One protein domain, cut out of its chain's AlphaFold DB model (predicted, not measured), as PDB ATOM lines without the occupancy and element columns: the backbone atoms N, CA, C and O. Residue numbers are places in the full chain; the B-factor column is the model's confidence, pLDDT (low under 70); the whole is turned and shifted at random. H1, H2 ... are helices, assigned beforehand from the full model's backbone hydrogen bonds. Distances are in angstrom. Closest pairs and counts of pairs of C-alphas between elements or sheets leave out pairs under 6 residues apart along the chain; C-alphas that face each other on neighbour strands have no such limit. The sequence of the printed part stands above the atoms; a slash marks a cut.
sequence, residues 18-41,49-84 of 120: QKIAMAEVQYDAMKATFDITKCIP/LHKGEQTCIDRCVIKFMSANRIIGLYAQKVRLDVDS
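This is residues 18 to 41 and 49 to 84 of the 120 residues of the protein "zf-Tim10_DDP domain-containing protein" of Kuraishia capsulata CBS 1993 (UniProt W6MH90). One long straight helix, H2, makes most of the length, and a shorter helix, H1, sticks out to one side of it, joined by an extended strip, residues 33 to 41, which runs toward the beginning of H2. Together they outline an open V, with a short tail, residues 79 to 84, turning off the far end of H2. The printed part has 60 residues with two named helices, H1 then H2, and no named strand; its class is all helix. It is only just loose, close to extended, with a radius of gyration of the C-alphas of 15.3 A, and only just flat, spanning 43 by 29 by 16 A.

H2, residues 51 to 78, and H1, residues 18 to 32, are apart, with no C-alpha of the one within 8 A of the other. Residues 18 to 32 stand free, and so do residues 73 to 79, of which 73 to 78 belong to H2. In H1 and H2 every O i to N i+4 pair is within hydrogen-bond range.

H2 measures 40.4 A from C-alpha 51 to C-alpha 78 at (-101.334, -4.901, 212.823). H1 measures 21.4 A, from C-alpha 18 at (-80.695, -6.364, 232.971) to C-alpha 32.

The C-alphas of Lys 51 and Asp 83, the two farthest apart, are 45.1 A apart. The link from H1 to H2 crosses the cut, where residues 42 to 48 are not printed and C-alphas 41 and 49 are 10.6 A apart. The pLDDT is under 70 at residues 83 to 84.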
ATOM      1  N   GLN A  18     -79.697  -6.119 234.016       86.50
ATOM      2  CA  GLN A  18     -80.695  -6.364 232.971       86.50
ATOM      3  C   GLN A  18     -82.039  -5.712 233.311       86.50
ATOM      4  O   GLN A  18     -82.730  -5.208 232.427       86.50
ATOM      5  N   LYS A  19     -82.407  -5.689 234.600       86.50
ATOM      6  CA  LYS A  19     -83.644  -5.055 235.061       86.50
ATOM      7  C   LYS A  19     -83.606  -3.535 234.995       86.50
ATOM      8  O   LYS A  19     -84.644  -2.912 234.791       86.50
ATOM      9  N   ILE A  20     -82.422  -2.961 235.155       89.44
ATOM     10  CA  ILE A  20     -82.205  -1.527 234.995       89.44
ATOM     11  C   ILE A  20     -82.286  -1.171 233.511       89.44
ATOM     12  O   ILE A  20     -83.076  -0.307 233.152       89.44
ATOM     13  N   ALA A  21     -81.608  -1.927 232.641       89.81
ATOM     14  CA  ALA A  21     -81.634  -1.698 231.195       89.81
ATOM     15  C   ALA A  21     -83.060  -1.736 230.607       89.81
ATOM     16  O   ALA A  21     -83.453  -0.880 229.819       89.81
ATOM     17  N   MET A  22     -83.898  -2.692 231.022       89.12
ATOM     18  CA  MET A  22     -85.296  -2.732 230.566       89.12
ATOM     19  C   MET A  22     -86.164  -1.608 231.156       89.12
ATOM     20  O   MET A  22     -87.113  -1.169 230.506       89.12
ATOM     21  N   ALA A  23     -85.850  -1.125 232.363       89.94
ATOM     22  CA  ALA A  23     -86.520   0.037 232.943       89.94
ATOM     23  C   ALA A  23     -86.133   1.333 232.211       89.94
ATOM     24  O   ALA A  23     -86.997   2.178 231.978       89.94
ATOM     25  N   GLU A  24     -84.875   1.460 231.782       90.31
ATOM     26  CA  GLU A  24     -84.396   2.571 230.952       90.31
ATOM     27  C   GLU A  24     -85.140   2.620 229.612       90.31
ATOM     28  O   GLU A  24     -85.667   3.666 229.242       90.31
ATOM     29  N   VAL A  25     -85.316   1.476 228.940       90.44
ATOM     30  CA  VAL A  25     -86.090   1.403 227.685       90.44
ATOM     31  C   VAL A  25     -87.546   1.835 227.881       90.44
ATOM     32  O   VAL A  25     -88.101   2.560 227.054       90.44
ATOM     33  N   GLN A  26     -88.188   1.408 228.972       88.31
ATOM     34  CA  GLN A  26     -89.557   1.831 229.283       88.31
ATOM     35  C   GLN A  26     -89.632   3.334 229.552       88.31
ATOM     36  O   GLN A  26     -90.563   3.998 229.090       88.31
ATOM     37  N   TYR A  27     -88.645   3.874 230.265       91.06
ATOM     38  CA  TYR A  27     -88.553   5.299 230.537       91.06
ATOM     39  C   TYR A  27     -88.378   6.108 229.249       91.06
ATOM     40  O   TYR A  27     -89.116   7.069 229.034       91.06
ATOM     41  N   ASP A  28     -87.480   5.691 228.359       91.31
ATOM     42  CA  ASP A  28     -87.245   6.361 227.080       91.31
ATOM     43  C   ASP A  28     -88.477   6.319 226.172       91.31
ATOM     44  O   ASP A  28     -88.840   7.330 225.563       91.31
ATOM     45  N   ALA A  29     -89.186   5.188 226.143       89.06
ATOM     46  CA  ALA A  29     -90.443   5.065 225.414       89.06
ATOM     47  C   ALA A  29     -91.515   6.026 225.958       89.06
ATOM     48  O   ALA A  29     -92.204   6.684 225.180       89.06
ATOM     49  N   MET A  30     -91.645   6.153 227.284       87.62
ATOM     50  CA  MET A  30     -92.583   7.103 227.892       87.62
ATOM     51  C   MET A  30     -92.159   8.551 227.633       87.62
ATOM     52  O   MET A  30     -92.994   9.370 227.253       87.62
ATOM     53  N   LYS A  31     -90.868   8.864 227.763       89.31
ATOM     54  CA  LYS A  31     -90.303  10.195 227.521       89.31
ATOM     55  C   LYS A  31     -90.591  10.689 226.105       89.31
ATOM     56  O   LYS A  31     -91.020  11.827 225.944       89.31
ATOM     57  N   ALA A  32     -90.416   9.832 225.099       87.12
ATOM     58  CA  ALA A  32     -90.649  10.181 223.697       87.12
ATOM     59  C   ALA A  32     -92.112  10.539 223.382       87.12
ATOM     60  O   ALA A  32     -92.383  11.173 222.365       87.12
ATOM     61  N   THR A  33     -93.062  10.149 224.237       85.69
ATOM     62  CA  THR A  33     -94.480  10.471 224.035       85.69
ATOM     63  C   THR A  33     -94.866  11.860 224.545       85.69
ATOM     64  O   THR A  33     -95.917  12.367 224.174       85.69
ATOM     65  N   PHE A  34     -94.043  12.520 225.358       81.38
ATOM     66  CA  PHE A  34     -94.388  13.835 225.895       81.38
ATOM     67  C   PHE A  34     -93.995  14.960 224.930       81.38
ATOM     68  O   PHE A  34     -92.818  15.146 224.632       81.38
ATOM     69  N   ASP A  35     -94.981  15.747 224.490       79.69
ATOM     70  CA  ASP A  35     -94.785  16.959 223.689       79.69
ATOM     71  C   ASP A  35     -95.601  18.132 224.271       79.69
ATOM     72  O   ASP A  35     -96.747  17.961 224.698       79.69
ATOM     73  N   ILE A  36     -95.000  19.325 224.291       82.44
ATOM     74  CA  ILE A  36     -95.544  20.571 224.857       82.44
ATOM     75  C   ILE A  36     -96.042  21.563 223.794       82.44
ATOM     76  O   ILE A  36     -96.640  22.581 224.139       82.44
ATOM     77  N   THR A  37     -95.856  21.273 222.504       86.44
ATOM     78  CA  THR A  37     -96.109  22.222 221.399       86.44
ATOM     79  C   THR A  37     -97.572  22.639 221.198       86.44
ATOM     80  O   THR A  37     -97.843  23.595 220.477       86.44
ATOM     81  N   LYS A  38     -98.546  21.936 221.792       88.38
ATOM     82  CA  LYS A  38     -99.972  22.135 221.466       88.38
ATOM     83  C   LYS A  38    -100.664  23.271 222.206       88.38
ATOM     84  O   LYS A  38    -101.552  23.895 221.634       88.38
ATOM     85  N   CYS A  39    -100.353  23.461 223.485       91.25
ATOM     86  CA  CYS A  39    -101.124  24.353 224.357       91.25
ATOM     87  C   CYS A  39    -100.401  25.648 224.716       91.25
ATOM     88  O   CYS A  39    -101.029  26.516 225.313       91.25
ATOM     89  N   ILE A  40     -99.119  25.768 224.370       91.06
ATOM     90  CA  ILE A  40     -98.295  26.932 224.678       91.06
ATOM     91  C   ILE A  40     -97.869  27.557 223.344       91.06
ATOM     92  O   ILE A  40     -97.161  26.897 222.577       91.06
ATOM     93  N   PRO A  41     -98.319  28.783 223.022       87.31
ATOM     94  CA  PRO A  41     -97.881  29.482 221.823       87.31
ATOM     95  C   PRO A  41     -96.400  29.867 221.934       87.31
ATOM     96  O   PRO A  41     -95.867  30.047 223.024       87.31
ATOM     97  N   LEU A  49     -99.376  31.044 233.051       90.56
ATOM     98  CA  LEU A  49    -100.311  30.417 232.129       90.56
ATOM     99  C   LEU A  49    -101.691  31.050 232.261       90.56
ATOM    100  O   LEU A  49    -102.303  31.035 233.337       90.56
ATOM    101  N   HIS A  50    -102.246  31.486 231.138       91.00
ATOM    102  CA  HIS A  50    -103.618  31.964 231.097       91.00
ATOM    103  C   HIS A  50    -104.605  30.815 231.335       91.00
ATOM    104  O   HIS A  50    -104.353  29.650 231.022       91.00
ATOM    105  N   LYS A  51    -105.810  31.135 231.823       91.81
ATOM    106  CA  LYS A  51    -106.875  30.137 232.060       91.81
ATOM    107  C   LYS A  51    -107.185  29.283 230.814       91.81
ATOM    108  O   LYS A  51    -107.546  28.109 230.930       91.81
ATOM    109  N   GLY A  52    -107.043  29.863 229.620       92.00
ATOM    110  CA  GLY A  52    -107.185  29.148 228.350       92.00
ATOM    111  C   GLY A  52    -106.126  28.061 228.159       92.00
ATOM    112  O   GLY A  52    -106.466  26.934 227.802       92.00
ATOM    113  N   GLU A  53    -104.871  28.371 228.473       92.56
ATOM    114  CA  GLU A  53    -103.727  27.463 228.351       92.56
ATOM    115  C   GLU A  53    -103.787  26.366 229.415       92.56
ATOM    116  O   GLU A  53    -103.678  25.189 229.078       92.56
ATOM    117  N   GLN A  54    -104.103  26.715 230.667       93.25
ATOM    118  CA  GLN A  54    -104.289  25.734 231.746       93.25
ATOM    119  C   GLN A  54    -105.370  24.704 231.385       93.25
ATOM    120  O   GLN A  54    -105.127  23.499 231.380       93.25
ATOM    121  N   THR A  55    -106.552  25.171 230.967       95.69
ATOM    122  CA  THR A  55    -107.637  24.257 230.575       95.69
ATOM    123  C   THR A  55    -107.363  23.526 229.254       95.69
ATOM    124  O   THR A  55    -107.937  22.460 229.009       95.69
ATOM    125  N   CYS A  56    -106.517  24.073 228.369       95.06
ATOM    126  CA  CYS A  56    -106.025  23.359 227.190       95.06
ATOM    127  C   CYS A  56    -105.161  22.172 227.602       95.06
ATOM    128  O   CYS A  56    -105.400  21.079 227.091       95.06
ATOM    129  N   ILE A  57    -104.212  22.369 228.524       94.56
ATOM    130  CA  ILE A  57    -103.267  21.337 228.968       94.56
ATOM    131  C   ILE A  57    -104.022  20.117 229.495       94.56
ATOM    132  O   ILE A  57    -103.799  19.015 228.993       94.56
ATOM    133  N   ASP A  58    -104.997  20.311 230.387       94.94
ATOM    134  CA  ASP A  58    -105.808  19.211 230.930       94.94
ATOM    135  C   ASP A  58    -106.503  18.405 229.820       94.94
ATOM    136  O   ASP A  58    -106.443  17.172 229.766       94.94
ATOM    137  N   ARG A  59    -107.129  19.103 228.862       94.94
ATOM    138  CA  ARG A  59    -107.794  18.472 227.710       94.94
ATOM    139  C   ARG A  59    -106.801  17.800 226.764       94.94
ATOM    140  O   ARG A  59    -107.140  16.783 226.155       94.94
ATOM    141  N   CYS A  60    -105.612  18.369 226.604       94.06
ATOM    142  CA  CYS A  60    -104.566  17.852 225.737       94.06
ATOM    143  C   CYS A  60    -104.019  16.535 226.284       94.06
ATOM    144  O   CYS A  60    -103.984  15.558 225.542       94.06
ATOM    145  N   VAL A  61    -103.702  16.468 227.581       93.19
ATOM    146  CA  VAL A  61    -103.198  15.248 228.232       93.19
ATOM    147  C   VAL A  61    -104.213  14.105 228.129       93.19
ATOM    148  O   VAL A  61    -103.851  13.000 227.724       93.19
ATOM    149  N   ILE A  62    -105.499  14.370 228.394       94.88
ATOM    150  CA  ILE A  62    -106.563  13.354 228.284       94.88
ATOM    151  C   ILE A  62    -106.657  12.806 226.854       94.88
ATOM    152  O   ILE A  62    -106.700  11.589 226.646       94.88
ATOM    153  N   LYS A  63    -106.682  13.695 225.854       93.81
ATOM    154  CA  LYS A  63    -106.770  13.305 224.440       93.81
ATOM    155  C   LYS A  63    -105.525  12.555 223.988       93.81
ATOM    156  O   LYS A  63    -105.649  11.554 223.289       93.81
ATOM    157  N   PHE A  64    -104.351  13.025 224.396       93.38
ATOM    158  CA  PHE A  64    -103.078  12.429 224.033       93.38
ATOM    159  C   PHE A  64    -102.959  11.008 224.579       93.38
ATOM    160  O   PHE A  64    -102.735  10.080 223.810       93.38
ATOM    161  N   MET A  65    -103.207  10.810 225.876       92.81
ATOM    162  CA  MET A  65    -103.097   9.486 226.490       92.81
ATOM    163  C   MET A  65    -104.136   8.502 225.932       92.81
ATOM    164  O   MET A  65    -103.831   7.332 225.690       92.81
ATOM    165  N   SER A  66    -105.349   8.987 225.650       95.00
ATOM    166  CA  SER A  66    -106.390   8.189 224.990       95.00
ATOM    167  C   SER A  66    -105.984   7.781 223.570       95.00
ATOM    168  O   SER A  66    -106.122   6.614 223.204       95.00
ATOM    169  N   ALA A  67    -105.444   8.713 222.778       94.00
ATOM    170  CA  ALA A  67    -104.954   8.434 221.432       94.00
ATOM    171  C   ALA A  67    -103.756   7.475 221.452       94.00
ATOM    172  O   ALA A  67    -103.753   6.506 220.699       94.00
ATOM    173  N   ASN A  68    -102.793   7.686 222.355       93.00
ATOM    174  CA  ASN A  68    -101.620   6.831 222.521       93.00
ATOM    175  C   ASN A  68    -102.030   5.377 222.808       93.00
ATOM    176  O   ASN A  68    -101.560   4.448 222.154       93.00
ATOM    177  N   ARG A  69    -103.006   5.169 223.704       94.50
ATOM    178  CA  ARG A  69    -103.566   3.837 223.978       94.50
ATOM    179  C   ARG A  69    -104.199   3.203 222.736       94.50
ATOM    180  O   ARG A  69    -103.951   2.031 222.465       94.50
ATOM    181  N   ILE A  70    -105.031   3.940 221.998       96.19
ATOM    182  CA  ILE A  70    -105.726   3.414 220.810       96.19
ATOM    183  C   ILE A  70    -104.723   3.051 219.710       96.19
ATOM    184  O   ILE A  70    -104.811   1.966 219.137       96.19
ATOM    185  N   ILE A  71    -103.754   3.930 219.447       93.94
ATOM    186  CA  ILE A  71    -102.700   3.708 218.455       93.94
ATOM    187  C   ILE A  71    -101.837   2.513 218.862       93.94
ATOM    188  O   ILE A  71    -101.577   1.656 218.026       93.94
ATOM    189  N   GLY A  72    -101.468   2.396 220.141       92.19
ATOM    190  CA  GLY A  72    -100.708   1.254 220.653       92.19
ATOM    191  C   GLY A  72    -101.435  -0.080 220.453       92.19
ATOM    192  O   GLY A  72    -100.848  -1.037 219.952       92.19
ATOM    193  N   LEU A  73    -102.737  -0.136 220.755       94.31
ATOM    194  CA  LEU A  73    -103.554  -1.334 220.516       94.31
ATOM    195  C   LEU A  73    -103.678  -1.661 219.024       94.31
ATOM    196  O   LEU A  73    -103.640  -2.828 218.631       94.31
ATOM    197  N   TYR A  74    -103.817  -0.637 218.180       94.81
ATOM    198  CA  TYR A  74    -103.863  -0.818 216.733       94.81
ATOM    199  C   TYR A  74    -102.525  -1.329 216.181       94.81
ATOM    200  O   TYR A  74    -102.514  -2.280 215.403       94.81
ATOM    201  N   ALA A  75    -101.401  -0.764 216.627       91.06
ATOM    202  CA  ALA A  75    -100.063  -1.182 216.220       91.06
ATOM    203  C   ALA A  75     -99.791  -2.653 216.574       91.06
ATOM    204  O   ALA A  75     -99.317  -3.413 215.731       91.06
ATOM    205  N   GLN A  76    -100.192  -3.085 217.775       90.50
ATOM    206  CA  GLN A  76    -100.120  -4.489 218.194       90.50
ATOM    207  C   GLN A  76    -101.019  -5.398 217.346       90.50
ATOM    208  O   GLN A  76    -100.615  -6.499 216.976       90.50
ATOM    209  N   LYS A  77    -102.228  -4.938 216.995       94.12
ATOM    210  CA  LYS A  77    -103.155  -5.687 216.132       94.12
ATOM    211  C   LYS A  77    -102.597  -5.888 214.720       94.12
ATOM    212  O   LYS A  77    -102.793  -6.952 214.143       94.12
ATOM    213  N   VAL A  78    -101.928  -4.875 214.171       91.31
ATOM    214  CA  VAL A  78    -101.334  -4.901 212.823       91.31
ATOM    215  C   VAL A  78     -99.954  -5.575 212.805       91.31
ATOM    216  O   VAL A  78     -99.469  -5.909 211.732       91.31
ATOM    217  N   ARG A  79     -99.355  -5.843 213.977       85.44
ATOM    218  CA  ARG A  79     -97.977  -6.344 214.131       85.44
ATOM    219  C   ARG A  79     -96.946  -5.447 213.446       85.44
ATOM    220  O   ARG A  79     -96.155  -5.878 212.612       85.44
ATOM    221  N   LEU A  80     -96.994  -4.166 213.801       83.94
ATOM    222  CA  LEU A  80     -95.950  -3.203 213.455       83.94
ATOM    223  C   LEU A  80     -94.703  -3.477 214.310       83.94
ATOM    224  O   LEU A  80     -94.564  -2.932 215.402       83.94
ATOM    225  N   ASP A  81     -93.823  -4.336 213.799       76.38
ATOM    226  CA  ASP A  81     -92.515  -4.644 214.386       76.38
ATOM    227  C   ASP A  81     -91.395  -3.833 213.714       76.38
ATOM    228  O   ASP A  81     -91.567  -3.294 212.618       76.38
ATOM    229  N   VAL A  82     -90.224  -3.753 214.353       70.62
ATOM    230  CA  VAL A  82     -89.050  -2.986 213.877       70.62
ATOM    231  C   VAL A  82     -88.629  -3.382 212.451       70.62
ATOM    232  O   VAL A  82     -88.130  -2.549 211.695       70.62
ATOM    233  N   ASP A  83     -88.906  -4.622 212.050       67.25
ATOM    234  CA  ASP A  83     -88.601  -5.151 210.716       67.25
ATOM    235  C   ASP A  83     -89.559  -4.646 209.624       67.25
ATOM    236  O   ASP A  83     -89.233  -4.678 208.442       67.25
ATOM    237  N   SER A  84     -90.732  -4.121 209.993       66.69
ATOM    238  CA  SER A  84     -91.694  -3.559 209.035       66.69
ATOM    239  C   SER A  84     -91.292  -2.169 208.510       66.69
ATOM    240  O   SER A  84     -91.866  -1.673 207.535       66.69
TER     241      SER A  84